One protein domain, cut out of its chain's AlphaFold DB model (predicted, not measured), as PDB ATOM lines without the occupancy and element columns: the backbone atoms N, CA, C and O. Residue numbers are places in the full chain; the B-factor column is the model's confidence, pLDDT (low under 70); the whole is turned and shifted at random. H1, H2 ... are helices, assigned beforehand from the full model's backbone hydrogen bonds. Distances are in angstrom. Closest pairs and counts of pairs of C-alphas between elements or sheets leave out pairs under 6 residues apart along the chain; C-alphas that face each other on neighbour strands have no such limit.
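What this domain is: This is residues 91 to 142 of the 149 residues of an uncharacterized protein of Trichoderma parareesei (UniProt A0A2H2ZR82). One long helix, H1, makes most of the length, and after a bare turn the chain folds back into a short helix, H2, as a loose, open hook. Residues 91 to 109 of H1 stick out past H2, and residues 119 to 127 stand free at the turn. The printed part has 52 residues with two named helices, H1 then H2, and no named strand; the class is all helix. It is extended, with a radius of gyration of the C-alphas of 15.5 A, and flat, spanning 50 by 30 by 8 A.

Where its parts are: H1, residues 91 to 120, is 43.6 A long, from C-alpha 91 at (74.398, 211.633, 119.750) to C-alpha 120 at (61.207, 175.897, 140.881). H2, residues 126 to 137, is 16.8 A long and ends at C-alpha 137, (59.376, 182.538, 120.860).

How they stand to each other: H1 and H2 are close but not clearly touching; their closest C-alphas, those of Leu 118 and Glu 129, are 7.9 A apart. They run opposite ways at a shallow tilt of 15 degrees. In H1 and H2 every O i to N i+4 pair is within hydrogen-bond range.

The domain as a whole: The C-alphas farthest apart, of Asn 91 and Thr 123, are 50.0 A apart. The printed part has no cut, and the link from H1 to H2 is tight. Confidence is under 70 at residues 118 to 134, 136 and 139 to 142.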
ATOM      1  N   ASN A  91      75.360 211.507 118.663       97.38
ATOM      2  CA  ASN A  91      74.398 211.633 119.750       97.38
ATOM      3  C   ASN A  91      73.167 210.748 119.485       97.38
ATOM      4  O   ASN A  91      72.661 210.098 120.401       97.38
ATOM      5  N   TYR A  92      72.732 210.644 118.222       97.75
ATOM      6  CA  TYR A  92      71.670 209.710 117.832       97.75
ATOM      7  C   TYR A  92      72.079 208.256 118.071       97.75
ATOM      8  O   TYR A  92      71.337 207.492 118.687       97.75
ATOM      9  N   LYS A  93      73.268 207.863 117.592       97.88
ATOM     10  CA  LYS A  93      73.798 206.502 117.766       97.88
ATOM     11  C   LYS A  93      73.923 206.144 119.245       97.88
ATOM     12  O   LYS A  93      73.557 205.034 119.619       97.88
ATOM     13  N   MET A  94      74.377 207.081 120.075       97.19
ATOM     14  CA  MET A  94      74.474 206.922 121.525       97.19
ATOM     15  C   MET A  94      73.105 206.645 122.159       97.19
ATOM     16  O   MET A  94      72.948 205.625 122.829       97.19
ATOM     17  N   LEU A  95      72.101 207.488 121.887       96.69
ATOM     18  CA  LEU A  95      70.745 207.300 122.410       96.69
ATOM     19  C   LEU A  95      70.123 205.983 121.918       96.69
ATOM     20  O   LEU A  95      69.577 205.214 122.706       96.69
ATOM     21  N   ARG A  96      70.240 205.693 120.618       97.19
ATOM     22  CA  ARG A  96      69.740 204.449 120.018       97.19
ATOM     23  C   ARG A  96      70.369 203.223 120.673       97.19
ATOM     24  O   ARG A  96      69.655 202.280 120.989       97.19
ATOM     25  N   ASN A  97      71.687 203.218 120.856       97.25
ATOM     26  CA  ASN A  97      72.383 202.087 121.459       97.25
ATOM     27  C   ASN A  97      71.965 201.896 122.922       97.25
ATOM     28  O   ASN A  97      71.713 200.766 123.315       97.25
ATOM     29  N   ALA A  98      71.802 202.976 123.693       96.44
ATOM     30  CA  ALA A  98      71.291 202.894 125.061       96.44
ATOM     31  C   ALA A  98      69.876 202.295 125.125       96.44
ATOM     32  O   ALA A  98      69.604 201.451 125.974       96.44
ATOM     33  N   LEU A  99      68.988 202.676 124.197       95.62
ATOM     34  CA  LEU A  99      67.651 202.085 124.088       95.62
ATOM     35  C   LEU A  99      67.704 200.599 123.717       95.62
ATOM     36  O   LEU A  99      66.974 199.809 124.305       95.62
ATOM     37  N   LEU A 100      68.563 200.210 122.770       96.06
ATOM     38  CA  LEU A 100      68.758 198.800 122.418       96.06
ATOM     39  C   LEU A 100      69.246 197.999 123.628       96.06
ATOM     40  O   LEU A 100      68.643 196.985 123.957       96.06
ATOM     41  N   THR A 101      70.255 198.505 124.342       94.94
ATOM     42  CA  THR A 101      70.741 197.891 125.581       94.94
ATOM     43  C   THR A 101      69.630 197.762 126.619       94.94
ATOM     44  O   THR A 101      69.467 196.689 127.183       94.94
ATOM     45  N   ALA A 102      68.821 198.803 126.835       91.75
ATOM     46  CA  ALA A 102      67.706 198.738 127.780       91.75
ATOM     47  C   ALA A 102      66.668 197.673 127.384       91.75
ATOM     48  O   ALA A 102      66.185 196.931 128.235       91.75
ATOM     49  N   ILE A 103      66.341 197.560 126.093       90.56
ATOM     50  CA  ILE A 103      65.420 196.531 125.593       90.56
ATOM     51  C   ILE A 103      66.001 195.129 125.800       90.56
ATOM     52  O   ILE A 103      65.271 194.223 126.203       90.56
ATOM     53  N   ASP A 104      67.287 194.940 125.517       92.12
ATOM     54  CA  ASP A 104      67.950 193.646 125.670       92.12
ATOM     55  C   ASP A 104      68.061 193.239 127.148       92.12
ATOM     56  O   ASP A 104      67.813 192.079 127.474       92.12
ATOM     57  N   GLU A 105      68.325 194.193 128.049       89.25
ATOM     58  CA  GLU A 105      68.291 193.987 129.505       89.25
ATOM     59  C   GLU A 105      66.897 193.533 129.967       89.25
ATOM     60  O   GLU A 105      66.776 192.482 130.596       89.25
ATOM     61  N   ILE A 106      65.834 194.236 129.558       87.38
ATOM     62  CA  ILE A 106      64.444 193.880 129.905       87.38
ATOM     63  C   ILE A 106      64.084 192.474 129.401       87.38
ATOM     64  O   ILE A 106      63.458 191.684 130.111       87.38
ATOM     65  N   LYS A 107      64.475 192.134 128.166       87.62
ATOM     66  CA  LYS A 107      64.242 190.794 127.608       87.62
ATOM     67  C   LYS A 107      65.012 189.719 128.375       87.62
ATOM     68  O   LYS A 107      64.464 188.642 128.609       87.62
ATOM     69  N   GLY A 108      66.258 190.001 128.752       87.00
ATOM     70  CA  GLY A 108      67.092 189.103 129.548       87.00
ATOM     71  C   GLY A 108      66.494 188.831 130.928       87.00
ATOM     72  O   GLY A 108      66.387 187.675 131.332       87.00
ATOM     73  N   GLU A 109      66.024 189.869 131.616       85.31
ATOM     74  CA  GLU A 109      65.347 189.735 132.912       85.31
ATOM     75  C   GLU A 109      64.055 188.915 132.803       85.31
ATOM     76  O   GLU A 109      63.836 187.997 133.598       85.31
ATOM     77  N   TYR A 110      63.237 189.172 131.777       80.00
ATOM     78  CA  TYR A 110      62.024 188.391 131.514       80.00
ATOM     79  C   TYR A 110      62.331 186.902 131.293       80.00
ATOM     80  O   TYR A 110      61.646 186.026 131.835       80.00
ATOM     81  N   LEU A 111      63.387 186.611 130.531       78.12
ATOM     82  CA  LEU A 111      63.863 185.254 130.289       78.12
ATOM     83  C   LEU A 111      64.291 184.552 131.576       78.12
ATOM     84  O   LEU A 111      63.817 183.452 131.861       78.12
ATOM     85  N   VAL A 112      65.152 185.193 132.367       81.44
ATOM     86  CA  VAL A 112      65.654 184.639 133.632       81.44
ATOM     87  C   VAL A 112      64.508 184.381 134.607       81.44
ATOM     88  O   VAL A 112      64.454 183.306 135.207       81.44
ATOM     89  N   SER A 113      63.565 185.320 134.727       79.75
ATOM     90  CA  SER A 113      62.347 185.163 135.532       79.75
ATOM     91  C   SER A 113      61.546 183.930 135.101       79.75
ATOM     92  O   SER A 113      61.231 183.071 135.927       79.75
ATOM     93  N   THR A 114      61.287 183.795 133.797       74.06
ATOM     94  CA  THR A 114      60.519 182.672 133.245       74.06
ATOM     95  C   THR A 114      61.211 181.339 133.536       74.06
ATOM     96  O   THR A 114      60.592 180.439 134.096       74.06
ATOM     97  N   PHE A 115      62.512 181.215 133.249       74.50
ATOM     98  CA  PHE A 115      63.261 179.980 133.514       74.50
ATOM     99  C   PHE A 115      63.402 179.656 135.006       74.50
ATOM    100  O   PHE A 115      63.374 178.485 135.386       74.50
ATOM    101  N   SER A 116      63.516 180.665 135.871       77.38
ATOM    102  CA  SER A 116      63.592 180.459 137.327       77.38
ATOM    103  C   SER A 116      62.270 179.939 137.898       77.38
ATOM    104  O   SER A 116      62.271 179.056 138.763       77.38
ATOM    105  N   HIS A 117      61.140 180.432 137.378       70.12
ATOM    106  CA  HIS A 117      59.816 179.886 137.681       70.12
ATOM    107  C   HIS A 117      59.679 178.429 137.224       70.12
ATOM    108  O   HIS A 117      59.129 177.617 137.967       70.12
ATOM    109  N   LEU A 118      60.231 178.084 136.055       64.12
ATOM    110  CA  LEU A 118      60.231 176.711 135.545       64.12
ATOM    111  C   LEU A 118      61.044 175.772 136.447       64.12
ATOM    112  O   LEU A 118      60.517 174.785 136.940       64.12
ATOM    113  N   ASN A 119      62.289 176.117 136.770       63.41
ATOM    114  CA  ASN A 119      63.146 175.260 137.603       63.41
ATOM    115  C   ASN A 119      62.626 175.068 139.041       63.41
ATOM    116  O   ASN A 119      62.968 174.085 139.695       63.41
ATOM    117  N   SER A 120      61.812 176.000 139.545       63.72
ATOM    118  CA  SER A 120      61.207 175.897 140.881       63.72
ATOM    119  C   SER A 120      59.958 175.007 140.901       63.72
ATOM    120  O   SER A 120      59.622 174.438 141.942       63.72
ATOM    121  N   ALA A 121      59.280 174.839 139.760       57.84
ATOM    122  CA  ALA A 121      58.177 173.902 139.592       57.84
ATOM    123  C   ALA A 121      58.736 172.505 139.267       57.84
ATOM    124  O   ALA A 121      58.716 172.052 138.129       57.84
ATOM    125  N   ASN A 122      59.245 171.803 140.284       53.81
ATOM    126  CA  ASN A 122      59.874 170.475 140.177       53.81
ATOM    127  C   ASN A 122      58.913 169.310 139.799       53.81
ATOM    128  O   ASN A 122      59.099 168.168 140.215       53.81
ATOM    129  N   THR A 123      57.894 169.578 138.982       57.75
ATOM    130  CA  THR A 123      57.008 168.596 138.335       57.75
ATOM    131  C   THR A 123      56.599 169.076 136.936       57.75
ATOM    132  O   THR A 123      55.419 169.058 136.600       57.75
ATOM    133  N   LEU A 124      57.542 169.560 136.124       56.84
ATOM    134  CA  LEU A 124      57.269 169.897 134.721       56.84
ATOM    135  C   LEU A 124      57.496 168.669 133.846       56.84
ATOM    136  O   LEU A 124      58.557 168.043 133.858       56.84
ATOM    137  N   THR A 125      56.468 168.304 133.093       63.75
ATOM    138  CA  THR A 125      56.593 167.293 132.049       63.75
ATOM    139  C   THR A 125      57.224 167.937 130.811       63.75
ATOM    140  O   THR A 125      57.127 169.147 130.616       63.75
ATOM    141  N   LYS A 126      57.833 167.147 129.915       63.62
ATOM    142  CA  LYS A 126      58.401 167.661 128.646       63.62
ATOM    143  C   LYS A 126      57.427 168.528 127.826       63.62
ATOM    144  O   LYS A 126      57.872 169.343 127.024       63.62
ATOM    145  N   GLY A 127      56.114 168.333 127.983       65.50
ATOM    146  CA  GLY A 127      55.096 169.133 127.297       65.50
ATOM    147  C   GLY A 127      55.053 170.585 127.772       65.50
ATOM    148  O   GLY A 127      54.897 171.493 126.957       65.50
ATOM    149  N   ASP A 128      55.280 170.810 129.064       66.75
ATOM    150  CA  ASP A 128      55.207 172.134 129.675       66.75
ATOM    151  C   ASP A 128      56.408 173.009 129.266       66.75
ATOM    152  O   ASP A 128      56.251 174.193 128.963       66.75
ATOM    153  N   GLU A 129      57.601 172.408 129.144       67.06
ATOM    154  CA  GLU A 129      58.808 173.079 128.631       67.06
ATOM    155  C   GLU A 129      58.605 173.595 127.197       67.06
ATOM    156  O   GLU A 129      58.941 174.742 126.881       67.06
ATOM    157  N   ILE A 130      58.007 172.769 126.330       68.81
ATOM    158  CA  ILE A 130      57.731 173.116 124.930       68.81
ATOM    159  C   ILE A 130      56.704 174.251 124.843       68.81
ATOM    160  O   ILE A 130      56.870 175.164 124.032       68.81
ATOM    161  N   GLN A 131      55.663 174.234 125.677       68.62
ATOM    162  CA  GLN A 131      54.623 175.265 125.657       68.62
ATOM    163  C   GLN A 131      55.150 176.633 126.116       68.62
ATOM    164  O   GLN A 131      54.797 177.664 125.536       68.62
ATOM    165  N   CYS A 132      56.067 176.655 127.083       67.88
ATOM    166  CA  CYS A 132      56.745 177.880 127.504       67.88
ATOM    167  C   CYS A 132      57.730 178.408 126.451       67.88
ATOM    168  O   CYS A 132      57.753 179.613 126.194       67.88
ATOM    169  N   LEU A 133      58.492 177.526 125.792       69.94
ATOM    170  CA  LEU A 133      59.339 177.896 124.650       69.94
ATOM    171  C   LEU A 133      58.512 178.508 123.512       69.94
ATOM    172  O   LEU A 133      58.903 179.542 122.972       69.94
ATOM    173  N   LYS A 134      57.344 177.938 123.194       69.88
ATOM    174  CA  LYS A 134      56.415 178.485 122.190       69.88
ATOM    175  C   LYS A 134      55.899 179.875 122.567       69.88
ATOM    176  O   LYS A 134      55.957 180.786 121.744       69.88
ATOM    177  N   ALA A 135      55.485 180.069 123.822       70.38
ATOM    178  CA  ALA A 135      55.049 181.373 124.323       70.38
ATOM    179  C   ALA A 135      56.173 182.426 124.287       70.38
ATOM    180  O   ALA A 135      55.934 183.570 123.899       70.38
ATOM    181  N   PHE A 136      57.405 182.043 124.641       67.38
ATOM    182  CA  PHE A 136      58.565 182.935 124.589       67.38
ATOM    183  C   PHE A 136      58.944 183.319 123.154       67.38
ATOM    184  O   PHE A 136      59.127 184.499 122.848       67.38
ATOM    185  N   LEU A 137      59.028 182.330 122.264       76.19
ATOM    186  CA  LEU A 137      59.376 182.538 120.860       76.19
ATOM    187  C   LEU A 137      58.236 183.193 120.063       76.19
ATOM    188  O   LEU A 137      58.430 183.521 118.895       76.19
ATOM    189  N   LYS A 138      57.062 183.391 120.686       70.75
ATOM    190  CA  LYS A 138      55.810 183.796 120.030       70.75
ATOM    191  C   LYS A 138      55.473 182.911 118.828       70.75
ATOM    192  O   LYS A 138      54.864 183.375 117.870       70.75
ATOM    193  N   VAL A 139      55.879 181.644 118.886       64.50
ATOM    194  CA  VAL A 139      55.530 180.646 117.878       64.50
ATOM    195  C   VAL A 139      54.097 180.238 118.181       64.50
ATOM    196  O   VAL A 139      53.839 179.503 119.136       64.50
ATOM    197  N   ALA A 140      53.159 180.793 117.421       56.97
ATOM    198  CA  ALA A 140      51.806 180.276 117.378       56.97
ATOM    199  C   ALA A 140      51.835 179.010 116.516       56.97
ATOM    200  O   ALA A 140      52.333 179.042 115.397       56.97
ATOM    201  N   ASP A 141      51.308 177.890 117.020       57.22
ATOM    202  CA  ASP A 141      51.023 176.722 116.176       57.22
ATOM    203  C   ASP A 141      49.779 177.027 115.320       57.22
ATOM    204  O   ASP A 141      48.716 176.426 115.482       57.22
ATOM    205  N   THR A 142      49.861 178.034 114.455       57.34
ATOM    206  CA  THR A 142      48.836 178.300 113.455       57.34
ATOM    207  C   THR A 142      49.279 177.643 112.161       57.34
ATOM    208  O   THR A 142      50.256 178.046 111.544       57.34
TER     209      THR A 142